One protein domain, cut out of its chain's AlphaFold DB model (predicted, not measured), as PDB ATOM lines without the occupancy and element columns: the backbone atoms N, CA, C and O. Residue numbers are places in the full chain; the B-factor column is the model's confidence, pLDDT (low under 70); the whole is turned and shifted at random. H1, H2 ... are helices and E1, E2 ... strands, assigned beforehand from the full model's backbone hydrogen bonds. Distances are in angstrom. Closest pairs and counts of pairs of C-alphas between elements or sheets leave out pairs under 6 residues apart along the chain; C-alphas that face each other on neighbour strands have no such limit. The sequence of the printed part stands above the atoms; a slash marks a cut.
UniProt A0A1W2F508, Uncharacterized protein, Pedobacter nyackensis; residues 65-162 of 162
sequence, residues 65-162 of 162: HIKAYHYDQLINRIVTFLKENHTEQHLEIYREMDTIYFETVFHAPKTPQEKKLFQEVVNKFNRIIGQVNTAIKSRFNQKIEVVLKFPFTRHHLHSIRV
ATOM      1  N   HIS A  65     -22.302  -8.085 -28.991       92.44
ATOM      2  CA  HIS A  65     -22.595  -9.496 -28.739       92.44
ATOM      3  C   HIS A  65     -21.472 -10.181 -27.952       92.44
ATOM      4  O   HIS A  65     -21.715 -10.835 -26.942       92.44
ATOM      5  N   ILE A  66     -20.216  -9.925 -28.329       92.88
ATOM      6  CA  ILE A  66     -19.037 -10.452 -27.623       92.88
ATOM      7  C   ILE A  66     -18.964  -9.895 -26.193       92.88
ATOM      8  O   ILE A  66     -18.680 -10.633 -25.248       92.88
ATOM      9  N   LYS A  67     -19.277  -8.603 -26.005       91.81
ATOM     10  CA  LYS A  67     -19.374  -8.007 -24.661       91.81
ATOM     11  C   LYS A  67     -20.434  -8.709 -23.814       91.81
ATOM     12  O   LYS A  67     -20.144  -9.037 -22.667       91.81
ATOM     13  N   ALA A  68     -21.622  -8.942 -24.374       92.00
ATOM     14  CA  ALA A  68     -22.716  -9.618 -23.686       92.00
ATOM     15  C   ALA A  68     -22.338 -11.056 -23.303       92.00
ATOM     16  O   ALA A  68     -22.517 -11.438 -22.149       92.00
ATOM     17  N   TYR A  69     -21.715 -11.809 -24.215       94.12
ATOM     18  CA  TYR A  69     -21.194 -13.147 -23.929       94.12
ATOM     19  C   TYR A  69     -20.208 -13.138 -22.754       94.12
ATOM     20  O   TYR A  69     -20.357 -13.900 -21.801       94.12
ATOM     21  N   HIS A  70     -19.214 -12.246 -22.773       93.25
ATOM     22  CA  HIS A  70     -18.232 -12.174 -21.690       93.25
ATOM     23  C   HIS A  70     -18.819 -11.737 -20.356       93.25
ATOM     24  O   HIS A  70     -18.368 -12.213 -19.314       93.25
ATOM     25  N   TYR A  71     -19.802 -10.844 -20.383       92.56
ATOM     26  CA  TYR A  71     -20.524 -10.439 -19.190       92.56
ATOM     27  C   TYR A  71     -21.310 -11.615 -18.596       92.56
ATOM     28  O   TYR A  71     -21.143 -11.926 -17.416       92.56
ATOM     29  N   ASP A  72     -22.062 -12.347 -19.423       92.88
ATOM     30  CA  ASP A  72     -22.828 -13.516 -18.986       92.88
ATOM     31  C   ASP A  72     -21.924 -14.611 -18.396       92.88
ATOM     32  O   ASP A  72     -22.147 -15.104 -17.287       92.88
ATOM     33  N   GLN A  73     -20.831 -14.930 -19.092       92.06
ATOM     34  CA  GLN A  73     -19.846 -15.910 -18.636       92.06
ATOM     35  C   GLN A  73     -19.162 -15.487 -17.331       92.06
ATOM     36  O   GLN A  73     -18.887 -16.328 -16.472       92.06
ATOM     37  N   LEU A  74     -18.901 -14.190 -17.147       92.38
ATOM     38  CA  LEU A  74     -18.349 -13.674 -15.898       92.38
ATOM     39  C   LEU A  74     -19.320 -13.900 -14.732       92.38
ATOM     40  O   LEU A  74     -18.891 -14.395 -13.688       92.38
ATOM     41  N   ILE A  75     -20.616 -13.626 -14.918       93.38
ATOM     42  CA  ILE A  75     -21.644 -13.904 -13.903       93.38
ATOM     43  C   ILE A  75     -21.709 -15.406 -13.595       93.38
ATOM     44  O   ILE A  75     -21.698 -15.785 -12.425       93.38
ATOM     45  N   ASN A  76     -21.705 -16.276 -14.611       92.69
ATOM     46  CA  ASN A  76     -21.702 -17.733 -14.414       92.69
ATOM     47  C   ASN A  76     -20.518 -18.214 -13.569       92.69
ATOM     48  O   ASN A  76     -20.676 -19.023 -12.649       92.69
ATOM     49  N   ARG A  77     -19.322 -17.686 -13.845       91.44
ATOM     50  CA  ARG A  77     -18.116 -18.003 -13.069       91.44
ATOM     51  C   ARG A  77     -18.216 -17.491 -11.640       91.44
ATOM     52  O   ARG A  77     -17.788 -18.190 -10.726       91.44
ATOM     53  N   ILE A  78     -18.783 -16.302 -11.435       94.00
ATOM     54  CA  ILE A  78     -19.029 -15.753 -10.098       94.00
ATOM     55  C   ILE A  78     -19.968 -16.676  -9.319       94.00
ATOM     56  O   ILE A  78     -19.630 -17.074  -8.209       94.00
ATOM     57  N   VAL A  79     -21.102 -17.075  -9.900       94.88
ATOM     58  CA  VAL A  79     -22.058 -17.996  -9.260       94.88
ATOM     59  C   VAL A  79     -21.389 -19.322  -8.904       94.88
ATOM     60  O   VAL A  79     -21.553 -19.809  -7.788       94.88
ATOM     61  N   THR A  80     -20.600 -19.884  -9.822       92.75
ATOM     62  CA  THR A  80     -19.853 -21.132  -9.594       92.75
ATOM     63  C   THR A  80     -18.871 -20.984  -8.434       92.75
ATOM     64  O   THR A  80     -18.897 -21.782  -7.502       92.75
ATOM     65  N   PHE A  81     -18.080 -19.910  -8.420       92.81
ATOM     66  CA  PHE A  81     -17.162 -19.628  -7.318       92.81
ATOM     67  C   PHE A  81     -17.899 -19.482  -5.985       92.81
ATOM     68  O   PHE A  81     -17.457 -20.034  -4.981       92.81
ATOM     69  N   LEU A  82     -19.018 -18.750  -5.961       93.38
ATOM     70  CA  LEU A  82     -19.808 -18.577  -4.746       93.38
ATOM     71  C   LEU A  82     -20.265 -19.937  -4.208       93.38
ATOM     72  O   LEU A  82     -20.038 -20.183  -3.027       93.38
ATOM     73  N   LYS A  83     -20.805 -20.822  -5.066       92.38
ATOM     74  CA  LYS A  83     -21.213 -22.204  -4.724       92.38
ATOM     75  C   LYS A  83     -20.076 -23.028  -4.130       92.38
ATOM     76  O   LYS A  83     -20.264 -23.716  -3.135       92.38
ATOM     77  N   GLU A  84     -18.891 -22.943  -4.720       91.12
ATOM     78  CA  GLU A  84     -17.725 -23.721  -4.287       91.12
ATOM     79  C   GLU A  84     -17.103 -23.208  -2.975       91.12
ATOM     80  O   GLU A  84     -16.354 -23.937  -2.328       91.12
ATOM     81  N   ASN A  85     -17.396 -21.966  -2.567       89.69
ATOM     82  CA  ASN A  85     -16.726 -21.290  -1.448       89.69
ATOM     83  C   ASN A  85     -17.639 -21.014  -0.236       89.69
ATOM     84  O   ASN A  85     -17.267 -20.237   0.648       89.69
ATOM     85  N   HIS A  86     -18.803 -21.665  -0.138       84.44
ATOM     86  CA  HIS A  86     -19.609 -21.696   1.089       84.44
ATOM     87  C   HIS A  86     -19.714 -23.111   1.664       84.44
ATOM     88  O   HIS A  86     -19.544 -24.107   0.973       84.44
ATOM     89  N   THR A  87     -20.018 -23.198   2.959       82.12
ATOM     90  CA  THR A  87     -20.191 -24.479   3.672       82.12
ATOM     91  C   THR A  87     -21.636 -24.731   4.103       82.12
ATOM     92  O   THR A  87     -21.922 -25.746   4.728       82.12
ATOM     93  N   GLU A  88     -22.543 -23.787   3.840       83.62
ATOM     94  CA  GLU A  88     -23.943 -23.871   4.265       83.62
ATOM     95  C   GLU A  88     -24.720 -24.858   3.385       83.62
ATOM     96  O   GLU A  88     -24.913 -24.597   2.201       83.62
ATOM     97  N   GLN A  89     -25.181 -25.974   3.957       78.38
ATOM     98  CA  GLN A  89     -25.879 -27.037   3.213       78.38
ATOM     99  C   GLN A  89     -27.278 -26.634   2.729       78.38
ATOM    100  O   GLN A  89     -27.776 -27.181   1.752       78.38
ATOM    101  N   HIS A  90     -27.916 -25.684   3.413       82.19
ATOM    102  CA  HIS A  90     -29.269 -25.213   3.099       82.19
ATOM    103  C   HIS A  90     -29.280 -23.917   2.283       82.19
ATOM    104  O   HIS A  90     -30.297 -23.222   2.243       82.19
ATOM    105  N   LEU A  91     -28.129 -23.546   1.723       88.06
ATOM    106  CA  LEU A  91     -27.981 -22.374   0.884       88.06
ATOM    107  C   LEU A  91     -27.963 -22.819  -0.570       88.06
ATOM    108  O   LEU A  91     -27.034 -23.497  -1.007       88.06
ATOM    109  N   GLU A  92     -28.970 -22.398  -1.315       91.62
ATOM    110  CA  GLU A  92     -28.967 -22.497  -2.759       91.62
ATOM    111  C   GLU A  92     -28.492 -21.170  -3.342       91.62
ATOM    112  O   GLU A  92     -28.951 -20.096  -2.957       91.62
ATOM    113  N   ILE A  93     -27.542 -21.238  -4.270       94.19
ATOM    114  CA  ILE A  93     -27.064 -20.064  -4.994       94.19
ATOM    115  C   ILE A  93     -27.457 -20.232  -6.443       94.19
ATOM    116  O   ILE A  93     -27.126 -21.235  -7.071       94.19
ATOM    117  N   TYR A  94     -28.123 -19.246  -7.008       94.62
ATOM    118  CA  TYR A  94     -28.463 -19.263  -8.420       94.62
ATOM    119  C   TYR A  94     -28.481 -17.844  -8.968       94.62
ATOM    120  O   TYR A  94     -28.340 -16.870  -8.231       94.62
ATOM    121  N   ARG A  95     -28.603 -17.726 -10.287       94.81
ATOM    122  CA  ARG A  95     -28.821 -16.441 -10.944       94.81
ATOM    123  C   ARG A  95     -30.156 -16.452 -11.660       94.81
ATOM    124  O   ARG A  95     -30.519 -17.463 -12.256       94.81
ATOM    125  N   GLU A  96     -30.826 -15.314 -11.655       93.31
ATOM    126  CA  GLU A  96     -31.862 -15.002 -12.634       93.31
ATOM    127  C   GLU A  96     -31.448 -13.697 -13.302       93.31
ATOM    128  O   GLU A  96     -31.317 -12.669 -12.634       93.31
ATOM    129  N   MET A  97     -31.211 -13.752 -14.615       88.25
ATOM    130  CA  MET A  97     -30.671 -12.623 -15.379       88.25
ATOM    131  C   MET A  97     -29.388 -12.075 -14.712       88.25
ATOM    132  O   MET A  97     -28.439 -12.830 -14.488       88.25
ATOM    133  N   ASP A  98     -29.398 -10.793 -14.340       88.38
ATOM    134  CA  ASP A  98     -28.269 -10.066 -13.752       88.38
ATOM    135  C   ASP A  98     -28.315 -10.006 -12.216       88.38
ATOM    136  O   ASP A  98     -27.606  -9.211 -11.595       88.38
ATOM    137  N   THR A  99     -29.163 -10.816 -11.577       93.69
ATOM    138  CA  THR A  99     -29.261 -10.899 -10.113       93.69
ATOM    139  C   THR A  99     -28.827 -12.268  -9.621       93.69
ATOM    140  O   THR A  99     -29.281 -13.302 -10.114       93.69
ATOM    141  N   ILE A 100     -27.962 -12.274  -8.610       96.62
ATOM    142  CA  ILE A 100     -27.543 -13.487  -7.911       96.62
ATOM    143  C   ILE A 100     -28.383 -13.630  -6.648       96.62
ATOM    144  O   ILE A 100     -28.424 -12.735  -5.804       96.62
ATOM    145  N   TYR A 101     -29.026 -14.779  -6.502       94.94
ATOM    146  CA  TYR A 101     -29.818 -15.122  -5.337       94.94
ATOM    147  C   TYR A 101     -29.064 -16.101  -4.452       94.94
ATOM    148  O   TYR A 101     -28.547 -17.115  -4.912       94.94
ATOM    149  N   PHE A 102     -29.046 -15.780  -3.167       93.50
ATOM    150  CA  PHE A 102     -28.764 -16.691  -2.076       93.50
ATOM    151  C   PHE A 102     -30.109 -17.079  -1.467       93.50
ATOM    152  O   PHE A 102     -30.686 -16.304  -0.710       93.50
ATOM    153  N   GLU A 103     -30.652 -18.231  -1.822       91.25
ATOM    154  CA  GLU A 103     -31.906 -18.726  -1.266       91.25
ATOM    155  C   GLU A 103     -31.638 -19.670  -0.099       91.25
ATOM    156  O   GLU A 103     -30.766 -20.536  -0.144       91.25
ATOM    157  N   THR A 104     -32.368 -19.466   0.990       84.81
ATOM    158  CA  THR A 104     -32.210 -20.253   2.206       84.81
ATOM    159  C   THR A 104     -33.550 -20.475   2.890       84.81
ATOM    160  O   THR A 104     -34.466 -19.661   2.786       84.81
ATOM    161  N   VAL A 105     -33.658 -21.575   3.634       79.50
ATOM    162  CA  VAL A 105     -34.869 -21.959   4.377       79.50
ATOM    163  C   VAL A 105     -34.992 -21.286   5.749       79.50
ATOM    164  O   VAL A 105     -35.928 -21.586   6.490       79.50
ATOM    165  N   PHE A 106     -34.072 -20.385   6.120       72.69
ATOM    166  CA  PHE A 106     -34.142 -19.701   7.412       72.69
ATOM    167  C   PHE A 106     -35.467 -18.953   7.587       72.69
ATOM    168  O   PHE A 106     -35.921 -18.199   6.722       72.69
ATOM    169  N   HIS A 107     -36.080 -19.135   8.754       69.00
ATOM    170  CA  HIS A 107     -37.218 -18.328   9.161       69.00
ATOM    171  C   HIS A 107     -36.764 -16.924   9.562       69.00
ATOM    172  O   HIS A 107     -35.639 -16.722  10.019       69.00
ATOM    173  N   ALA A 108     -37.662 -15.949   9.410       70.50
ATOM    174  CA  ALA A 108     -37.393 -14.581   9.832       70.50
ATOM    175  C   ALA A 108     -37.007 -14.555  11.328       70.50
ATOM    176  O   ALA A 108     -37.753 -15.113  12.140       70.50
ATOM    177  N   PRO A 109     -35.879 -13.924  11.705       78.50
ATOM    178  CA  PRO A 109     -35.389 -13.945  13.079       78.50
ATOM    179  C   PRO A 109     -36.332 -13.159  14.002       78.50
ATOM    180  O   PRO A 109     -36.576 -11.967  13.794       78.50
ATOM    181  N   LYS A 110     -36.856 -13.816  15.040       83.56
ATOM    182  CA  LYS A 110     -37.814 -13.255  16.007       83.56
ATOM    183  C   LYS A 110     -37.133 -12.862  17.312       83.56
ATOM    184  O   LYS A 110     -37.452 -11.814  17.875       83.56
ATOM    185  N   THR A 111     -36.175 -13.660  17.778       86.56
ATOM    186  CA  THR A 111     -35.462 -13.418  19.041       86.56
ATOM    187  C   THR A 111     -34.172 -12.612  18.837       86.56
ATOM    188  O   THR A 111     -33.612 -12.591  17.738       86.56
ATOM    189  N   PRO A 112     -33.647 -11.934  19.877       87.50
ATOM    190  CA  PRO A 112     -32.341 -11.274  19.803       87.50
ATOM    191  C   PRO A 112     -31.198 -12.226  19.422       87.50
ATOM    192  O   PRO A 112     -30.312 -11.849  18.657       87.50
ATOM    193  N   GLN A 113     -31.230 -13.465  19.918       85.31
ATOM    194  CA  GLN A 113     -30.244 -14.497  19.599       85.31
ATOM    195  C   GLN A 113     -30.311 -14.891  18.118       85.31
ATOM    196  O   GLN A 113     -29.279 -14.936  17.452       85.31
ATOM    197  N   GLU A 114     -31.516 -15.092  17.578       82.81
ATOM    198  CA  GLU A 114     -31.722 -15.377  16.150       82.81
ATOM    199  C   GLU A 114     -31.267 -14.212  15.267       82.81
ATOM    200  O   GLU A 114     -30.634 -14.433  14.239       82.81
ATOM    201  N   LYS A 115     -31.524 -12.962  15.677       84.88
ATOM    202  CA  LYS A 115     -31.039 -11.770  14.959       84.88
ATOM    203  C   LYS A 115     -29.512 -11.703  14.925       84.88
ATOM    204  O   LYS A 115     -28.943 -11.300  13.914       84.88
ATOM    205  N   LYS A 116     -28.843 -12.108  16.009       86.88
ATOM    206  CA  LYS A 116     -27.378 -12.160  16.064       86.88
ATOM    207  C   LYS A 116     -26.823 -13.226  15.116       86.88
ATOM    208  O   LYS A 116     -25.961 -12.907  14.302       86.88
ATOM    209  N   LEU A 117     -27.365 -14.443  15.169       82.56
ATOM    210  CA  LEU A 117     -26.983 -15.528  14.261       82.56
ATOM    211  C   LEU A 117     -27.223 -15.135  12.796       82.56
ATOM    212  O   LEU A 117     -26.379 -15.362  11.932       82.56
ATOM    213  N   PHE A 118     -28.346 -14.469  12.526       83.94
ATOM    214  CA  PHE A 118     -28.665 -13.943  11.208       83.94
ATOM    215  C   PHE A 118     -27.593 -12.974  10.690       83.94
ATOM    216  O   PHE A 118     -27.111 -13.112   9.566       83.94
ATOM    217  N   GLN A 119     -27.173 -12.021  11.526       86.25
ATOM    218  CA  GLN A 119     -26.125 -11.070  11.165       86.25
ATOM    219  C   GLN A 119     -24.782 -11.764  10.897       86.25
ATOM    220  O   GLN A 119     -24.052 -11.360   9.992       86.25
ATOM    221  N   GLU A 120     -24.448 -12.810  11.654       87.62
ATOM    222  CA  GLU A 120     -23.232 -13.604  11.441       87.62
ATOM    223  C   GLU A 120     -23.242 -14.299  10.069       87.62
ATOM    224  O   GLU A 120     -22.241 -14.248   9.348       87.62
ATOM    225  N   VAL A 121     -24.387 -14.855   9.658       85.38
ATOM    226  CA  VAL A 121     -24.577 -15.457   8.326       85.38
ATOM    227  C   VAL A 121     -24.449 -14.410   7.214       85.38
ATOM    228  O   VAL A 121     -23.685 -14.605   6.267       85.38
ATOM    229  N   VAL A 122     -25.120 -13.261   7.348       89.31
ATOM    230  CA  VAL A 122     -25.010 -12.143   6.391       89.31
ATOM    231  C   VAL A 122     -23.557 -11.684   6.246       89.31
ATOM    232  O   VAL A 122     -23.058 -11.516   5.132       89.31
ATOM    233  N   ASN A 123     -22.839 -11.535   7.362       90.94
ATOM    234  CA  ASN A 123     -21.430 -11.144   7.360       90.94
ATOM    235  C   ASN A 123     -20.545 -12.185   6.657       90.94
ATOM    236  O   ASN A 123     -19.626 -11.812   5.924       90.94
ATOM    237  N   LYS A 124     -20.832 -13.480   6.836       89.62
ATOM    238  CA  LYS A 124     -20.126 -14.570   6.151       89.62
ATOM    239  C   LYS A 124     -20.305 -14.486   4.634       89.62
ATOM    240  O   LYS A 124     -19.309 -14.527   3.914       89.62
ATOM    241  N   PHE A 125     -21.529 -14.295   4.145       91.00
ATOM    242  CA  PHE A 125     -21.780 -14.157   2.705       91.00
ATOM    243  C   PHE A 125     -21.148 -12.889   2.125       91.00
ATOM    244  O   PHE A 125     -20.466 -12.950   1.102       91.00
ATOM    245  N   ASN A 126     -21.256 -11.758   2.829       93.94
ATOM    246  CA  ASN A 126     -20.606 -10.508   2.429       93.94
ATOM    247  C   ASN A 126     -19.074 -10.622   2.364       93.94
ATOM    248  O   ASN A 126     -18.445  -9.964   1.533       93.94
ATOM    249  N   ARG A 127     -18.457 -11.473   3.195       93.50
ATOM    250  CA  ARG A 127     -17.018 -11.756   3.125       93.50
ATOM    251  C   ARG A 127     -16.640 -12.491   1.837       93.50
ATOM    252  O   ARG A 127     -15.655 -12.109   1.211       93.50
ATOM    253  N   ILE A 128     -17.416 -13.497   1.432       92.25
ATOM    254  CA  ILE A 128     -17.178 -14.244   0.182       92.25
ATOM    255  C   ILE A 128     -17.372 -13.314  -1.026       92.25
ATOM    256  O   ILE A 128     -16.522 -13.262  -1.913       92.25
ATOM    257  N   ILE A 129     -18.422 -12.486  -1.017       93.88
ATOM    258  CA  ILE A 129     -18.626 -11.426  -2.019       93.88
ATOM    259  C   ILE A 129     -17.407 -10.483  -2.088       93.88
ATOM    260  O   ILE A 129     -16.955 -10.112  -3.172       93.88
ATOM    261  N   GLY A 130     -16.827 -10.117  -0.941       92.25
ATOM    262  CA  GLY A 130     -15.606  -9.309  -0.873       92.25
ATOM    263  C   GLY A 130     -14.393  -9.961  -1.550       92.25
ATOM    264  O   GLY A 130     -13.622  -9.276  -2.227       92.25
ATOM    265  N   GLN A 131     -14.241 -11.282  -1.422       91.88
ATOM    266  CA  GLN A 131     -13.190 -12.039  -2.115       91.88
ATOM    267  C   GLN A 131     -13.392 -12.007  -3.632       91.88
ATOM    268  O   GLN A 131     -12.440 -11.739  -4.364       91.88
ATOM    269  N   VAL A 132     -14.633 -12.193  -4.094       91.62
ATOM    270  CA  VAL A 132     -14.988 -12.081  -5.516       91.62
ATOM    271  C   VAL A 132     -14.621 -10.697  -6.057       91.62
ATOM    272  O   VAL A 132     -13.878 -10.595  -7.030       91.62
ATOM    273  N   ASN A 133     -15.046  -9.629  -5.377       90.69
ATOM    274  CA  ASN A 133     -14.747  -8.248  -5.776       90.69
ATOM    275  C   ASN A 133     -13.242  -7.945  -5.855       90.69
ATOM    276  O   ASN A 133     -12.822  -7.134  -6.673       90.69
ATOM    277  N   THR A 134     -12.426  -8.597  -5.025       88.69
ATOM    278  CA  THR A 134     -10.963  -8.431  -5.042       88.69
ATOM    279  C   THR A 134     -10.308  -9.199  -6.198       88.69
ATOM    280  O   THR A 134      -9.250  -8.808  -6.690       88.69
ATOM    281  N   ALA A 135     -10.918 -10.302  -6.637       86.88
ATOM    282  CA  ALA A 135     -10.392 -11.168  -7.689       86.88
ATOM    283  C   ALA A 135     -10.807 -10.734  -9.107       86.88
ATOM    284  O   ALA A 135     -10.116 -11.070 -10.077       86.88
ATOM    285  N   ILE A 136     -11.918 -10.006  -9.246       85.75
ATOM    286  CA  ILE A 136     -12.425  -9.537 -10.538       85.75
ATOM    287  C   ILE A 136     -11.459  -8.530 -11.174       85.75
ATOM    288  O   ILE A 136     -11.058  -7.536 -10.574       85.75
ATOM    289  N   LYS A 137     -11.123  -8.772 -12.445       79.06
ATOM    290  CA  LYS A 137     -10.367  -7.849 -13.303       79.06
ATOM    291  C   LYS A 137     -11.185  -7.558 -14.554       79.06
ATOM    292  O   LYS A 137     -10.855  -8.013 -15.650       79.06
ATOM    293  N   SER A 138     -12.275  -6.825 -14.362       75.81
ATOM    294  CA  SER A 138     -13.249  -6.518 -15.404       75.81
ATOM    295  C   SER A 138     -13.389  -5.005 -15.621       75.81
ATOM    296  O   SER A 138     -12.904  -4.200 -14.827       75.81
ATOM    297  N   ARG A 139     -13.950  -4.625 -16.776       76.31
ATOM    298  CA  ARG A 139     -14.117  -3.229 -17.226       76.31
ATOM    299  C   ARG A 139     -15.573  -2.843 -17.444       76.31
ATOM    300  O   ARG A 139     -15.823  -1.765 -17.977       76.31
ATOM    301  N   PHE A 140     -16.509  -3.748 -17.172       84.81
ATOM    302  CA  PHE A 140     -17.906  -3.508 -17.507       84.81
ATOM    303  C   PHE A 140     -18.459  -2.325 -16.701       84.81
ATOM    304  O   PHE A 140     -19.330  -1.618 -17.197       84.81
ATOM    305  N   ASN A 141     -17.868  -2.041 -15.533       83.38
ATOM    306  CA  ASN A 141     -18.272  -0.991 -14.603       83.38
ATOM    307  C   ASN A 141     -19.760  -1.109 -14.237       83.38
ATOM    308  O   ASN A 141     -20.499  -0.126 -14.193       83.38
ATOM    309  N   GLN A 142     -20.194  -2.345 -14.006       89.12
ATOM    310  CA  GLN A 142     -21.557  -2.714 -13.666       89.12
ATOM    311  C   GLN A 142     -21.616  -3.280 -12.250       89.12
ATOM    312  O   GLN A 142     -20.631  -3.763 -11.684       89.12
ATOM    313  N   LYS A 143     -22.801  -3.177 -11.652       92.06
ATOM    314  CA  LYS A 143     -23.094  -3.746 -10.341       92.06
ATOM    315  C   LYS A 143     -24.069  -4.889 -10.538       92.06
ATOM    316  O   LYS A 143     -25.193  -4.659 -10.964       92.06
ATOM    317  N   ILE A 144     -23.628  -6.083 -10.181       93.25
ATOM    318  CA  ILE A 144     -24.474  -7.262 -10.086       93.25
ATOM    319  C   ILE A 144     -25.135  -7.219  -8.713       93.25
ATOM    320  O   ILE A 144     -24.458  -7.114  -7.679       93.25
ATOM    321  N   GLU A 145     -26.461  -7.252  -8.710       94.81
ATOM    322  CA  GLU A 145     -27.237  -7.294  -7.482       94.81
ATOM    323  C   GLU A 145     -27.146  -8.681  -6.849       94.81
ATOM    324  O   GLU A 145     -27.150  -9.704  -7.536       94.81
ATOM    325  N   VAL A 146     -27.056  -8.708  -5.519       95.31
ATOM    326  CA  VAL A 146     -26.995  -9.949  -4.759       95.31
ATOM    327  C   VAL A 146     -28.044  -9.923  -3.657       95.31
ATOM    328  O   VAL A 146     -28.012  -9.068  -2.769       95.31
ATOM    329  N   VAL A 147     -28.987 -10.858  -3.722       94.06
ATOM    330  CA  VAL A 147     -30.166 -10.897  -2.855       94.06
ATOM    331  C   VAL A 147     -30.152 -12.168  -2.026       94.06
ATOM    332  O   VAL A 147     -30.148 -13.274  -2.553       94.06
ATOM    333  N   LEU A 148     -30.210 -12.011  -0.711       90.69
ATOM    334  CA  LEU A 148     -30.517 -13.084   0.219       90.69
ATOM    335  C   LEU A 148     -32.041 -13.223   0.323       90.69
ATOM    336  O   LEU A 148     -32.736 -12.326   0.805       90.69
ATOM    337  N   LYS A 149     -32.563 -14.334  -0.191       88.56
ATOM    338  CA  LYS A 149     -33.985 -14.650  -0.292       88.56
ATOM    339  C   LYS A 149     -34.377 -15.643   0.800       88.56
ATOM    340  O   LYS A 149     -33.787 -16.713   0.925       88.56
ATOM    341  N   PHE A 150     -35.405 -15.276   1.557       81.81
ATOM    342  CA  PHE A 150     -36.108 -16.139   2.502       81.81
ATOM    343  C   PHE A 150     -37.492 -16.469   1.945       81.81
ATOM    344  O   PHE A 150     -37.995 -15.725   1.097       81.81
ATOM    345  N   PRO A 151     -38.183 -17.482   2.493       75.12
ATOM    346  CA  PRO A 151     -39.544 -17.806   2.070       75.12
ATOM    347  C   PRO A 151     -40.539 -16.638   2.204       75.12
ATOM    348  O   PRO A 151     -41.573 -16.638   1.545       75.12
ATOM    349  N   PHE A 152     -40.240 -15.631   3.038       69.50
ATOM    350  CA  PHE A 152     -41.168 -14.538   3.361       69.50
ATOM    351  C   PHE A 152     -40.593 -13.127   3.164       69.50
ATOM    352  O   PHE A 152     -41.338 -12.155   3.253       69.50
ATOM    353  N   THR A 153     -39.284 -12.981   2.926       76.50
ATOM    354  CA  THR A 153     -38.605 -11.675   2.845       76.50
ATOM    355  C   THR A 153     -37.378 -11.724   1.932       76.50
ATOM    356  O   THR A 153     -36.846 -12.790   1.624       76.50
ATOM    357  N   ARG A 154     -36.908 -10.551   1.496       82.31
ATOM    358  CA  ARG A 154     -35.641 -10.377   0.772       82.31
ATOM    359  C   ARG A 154     -34.736  -9.431   1.552       82.31
ATOM    360  O   ARG A 154     -35.216  -8.482   2.169       82.31
ATOM    361  N   HIS A 155     -33.437  -9.689   1.517       84.69
ATOM    362  CA  HIS A 155     -32.408  -8.845   2.109       84.69
ATOM    363  C   HIS A 155     -31.280  -8.644   1.098       84.69
ATOM    364  O   HIS A 155     -30.762  -9.615   0.554       84.69
ATOM    365  N   HIS A 156     -30.892  -7.400   0.829       88.56
ATOM    366  CA  HIS A 156     -29.797  -7.133  -0.101       88.56
ATOM    367  C   HIS A 156     -28.457  -7.375   0.592       88.56
ATOM    368  O   HIS A 156     -28.206  -6.856   1.680       88.56
ATOM    369  N   LEU A 157     -27.594  -8.154  -0.053       92.00
ATOM    370  CA  LEU A 157     -26.196  -8.286   0.331       92.00
ATOM    371  C   LEU A 157     -25.353  -7.232  -0.393       92.00
ATOM    372  O   LEU A 157     -25.851  -6.419  -1.175       92.00
ATOM    373  N   HIS A 158     -24.047  -7.230  -0.132       94.38
ATOM    374  CA  HIS A 158     -23.124  -6.436  -0.928       94.38
ATOM    375  C   HIS A 158     -23.232  -6.809  -2.414       94.38
ATOM    376  O   HIS A 158     -23.287  -7.981  -2.775       94.38
ATOM    377  N   SER A 159     -23.223  -5.796  -3.280       93.62
ATOM    378  CA  SER A 159     -23.163  -6.012  -4.727       93.62
ATOM    379  C   SER A 159     -21.777  -6.481  -5.163       93.62
ATOM    380  O   SER A 159     -20.757  -6.187  -4.521       93.62
ATOM    381  N   ILE A 160     -21.741  -7.174  -6.298       92.44
ATOM    382  CA  ILE A 160     -20.499  -7.534  -6.978       92.44
ATOM    383  C   ILE A 160     -20.241  -6.512  -8.085       92.44
ATOM    384  O   ILE A 160     -21.133  -6.203  -8.871       92.44
ATOM    385  N   ARG A 161     -19.036  -5.941  -8.117       90.38
ATOM    386  CA  ARG A 161     -18.623  -4.934  -9.100       90.38
ATOM    387  C   ARG A 161     -17.779  -5.600 -10.179       90.38
ATOM    388  O   ARG A 161     -16.724  -6.153  -9.874       90.38
ATOM    389  N   VAL A 162     -18.243  -5.513 -11.420       87.19
ATOM    390  CA  VAL A 162     -17.585  -6.034 -12.631       87.19
ATOM    391  C   VAL A 162     -17.325  -4.922 -13.625       87.19
ATOM    392  O   VAL A 162     -17.940  -3.853 -13.502       87.19
TER     393      VAL A 162
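What this domain is: This is residues 65 to 162 of the 162 residues of an uncharacterized protein of Pedobacter nyackensis (UniProt A0A1W2F508). A strongly twisted four-stranded sheet has helix H1 running over the strands E1 and E2, while the longer helix H2 only grazes the sheet with its residues 122 to 129 and meets H1 near the last residues of both helices. The outer part of H2 sticks out with residues 112 to 116. The printed part has 98 residues, with two named helices and four named strands in the order H1 E1 E2 H2 E3 E4, of mixed class. The mixed sheet runs E1 E2 E3 E4; the whole is compact, with a radius of gyration of the C-alphas of 14.2 A and spans of 49 by 24 by 22 A.

How they stand to each other: Start with H1, residues 65 to 84, on one face of the sheet in two layers, a helix layer and a sheet layer. It lies over E1, residues 91 to 96, and E2, residues 99 to 104, at a height over the sheet of 8.6 A, and runs along the strands, at 0 degrees to E1 on the local plane. The closest C-alphas of H1 and E1 are those of Lys 83 and Ile 93, 6.2 A apart. E1 and E2 form an antiparallel hairpin, with N 94 and O 101 at 3.0 A. Next, H2, residues 112 to 135, only grazes the sheet with residues 122 to 129. H1 and H2 only just touch, with 3 pairs of C-alphas within 8 A, through residues 78 to 82 of H1 and 128 to 132 of H2; their closest C-alphas, Leu 82 and Ile 128, are 7.1 A apart. Their tilt is steep, 46 degrees, opposite ways. E3, residues 143 to 149, is parallel to E2, with N 102 and O 147 at 2.8 A; E2, H2 and E3 form a strand-helix-strand unit, two parallel strands joined through a helix, with a right-handed crossover. E4, residues 154 to 156, forms an antiparallel hairpin with E3, with N 148 and O 155 at 2.8 A. In H1 and H2 every O i to N i+4 pair is within hydrogen-bond range.

Where its parts are: Find C-alpha 65 at (-22.595, -9.496, -28.739); H1 runs 28.7 A from there. E1 spans 15.9 A and E2 15.7 A. H2 runs 35.2 A from C-alpha 112 at (-32.341, -11.274, 19.803). E3 spans 18.4 A, and E4, 6.7 A long, ends at C-alpha 156, (-29.797, -7.133, -0.101).

The domain as a whole: The two C-alphas farthest apart, His 65 and Thr 111, are 49.6 A apart. The printed part has no cut and no long link. Mean pLDDT of the printed part is 88.2; look for values under 70 at residues 107 and 152.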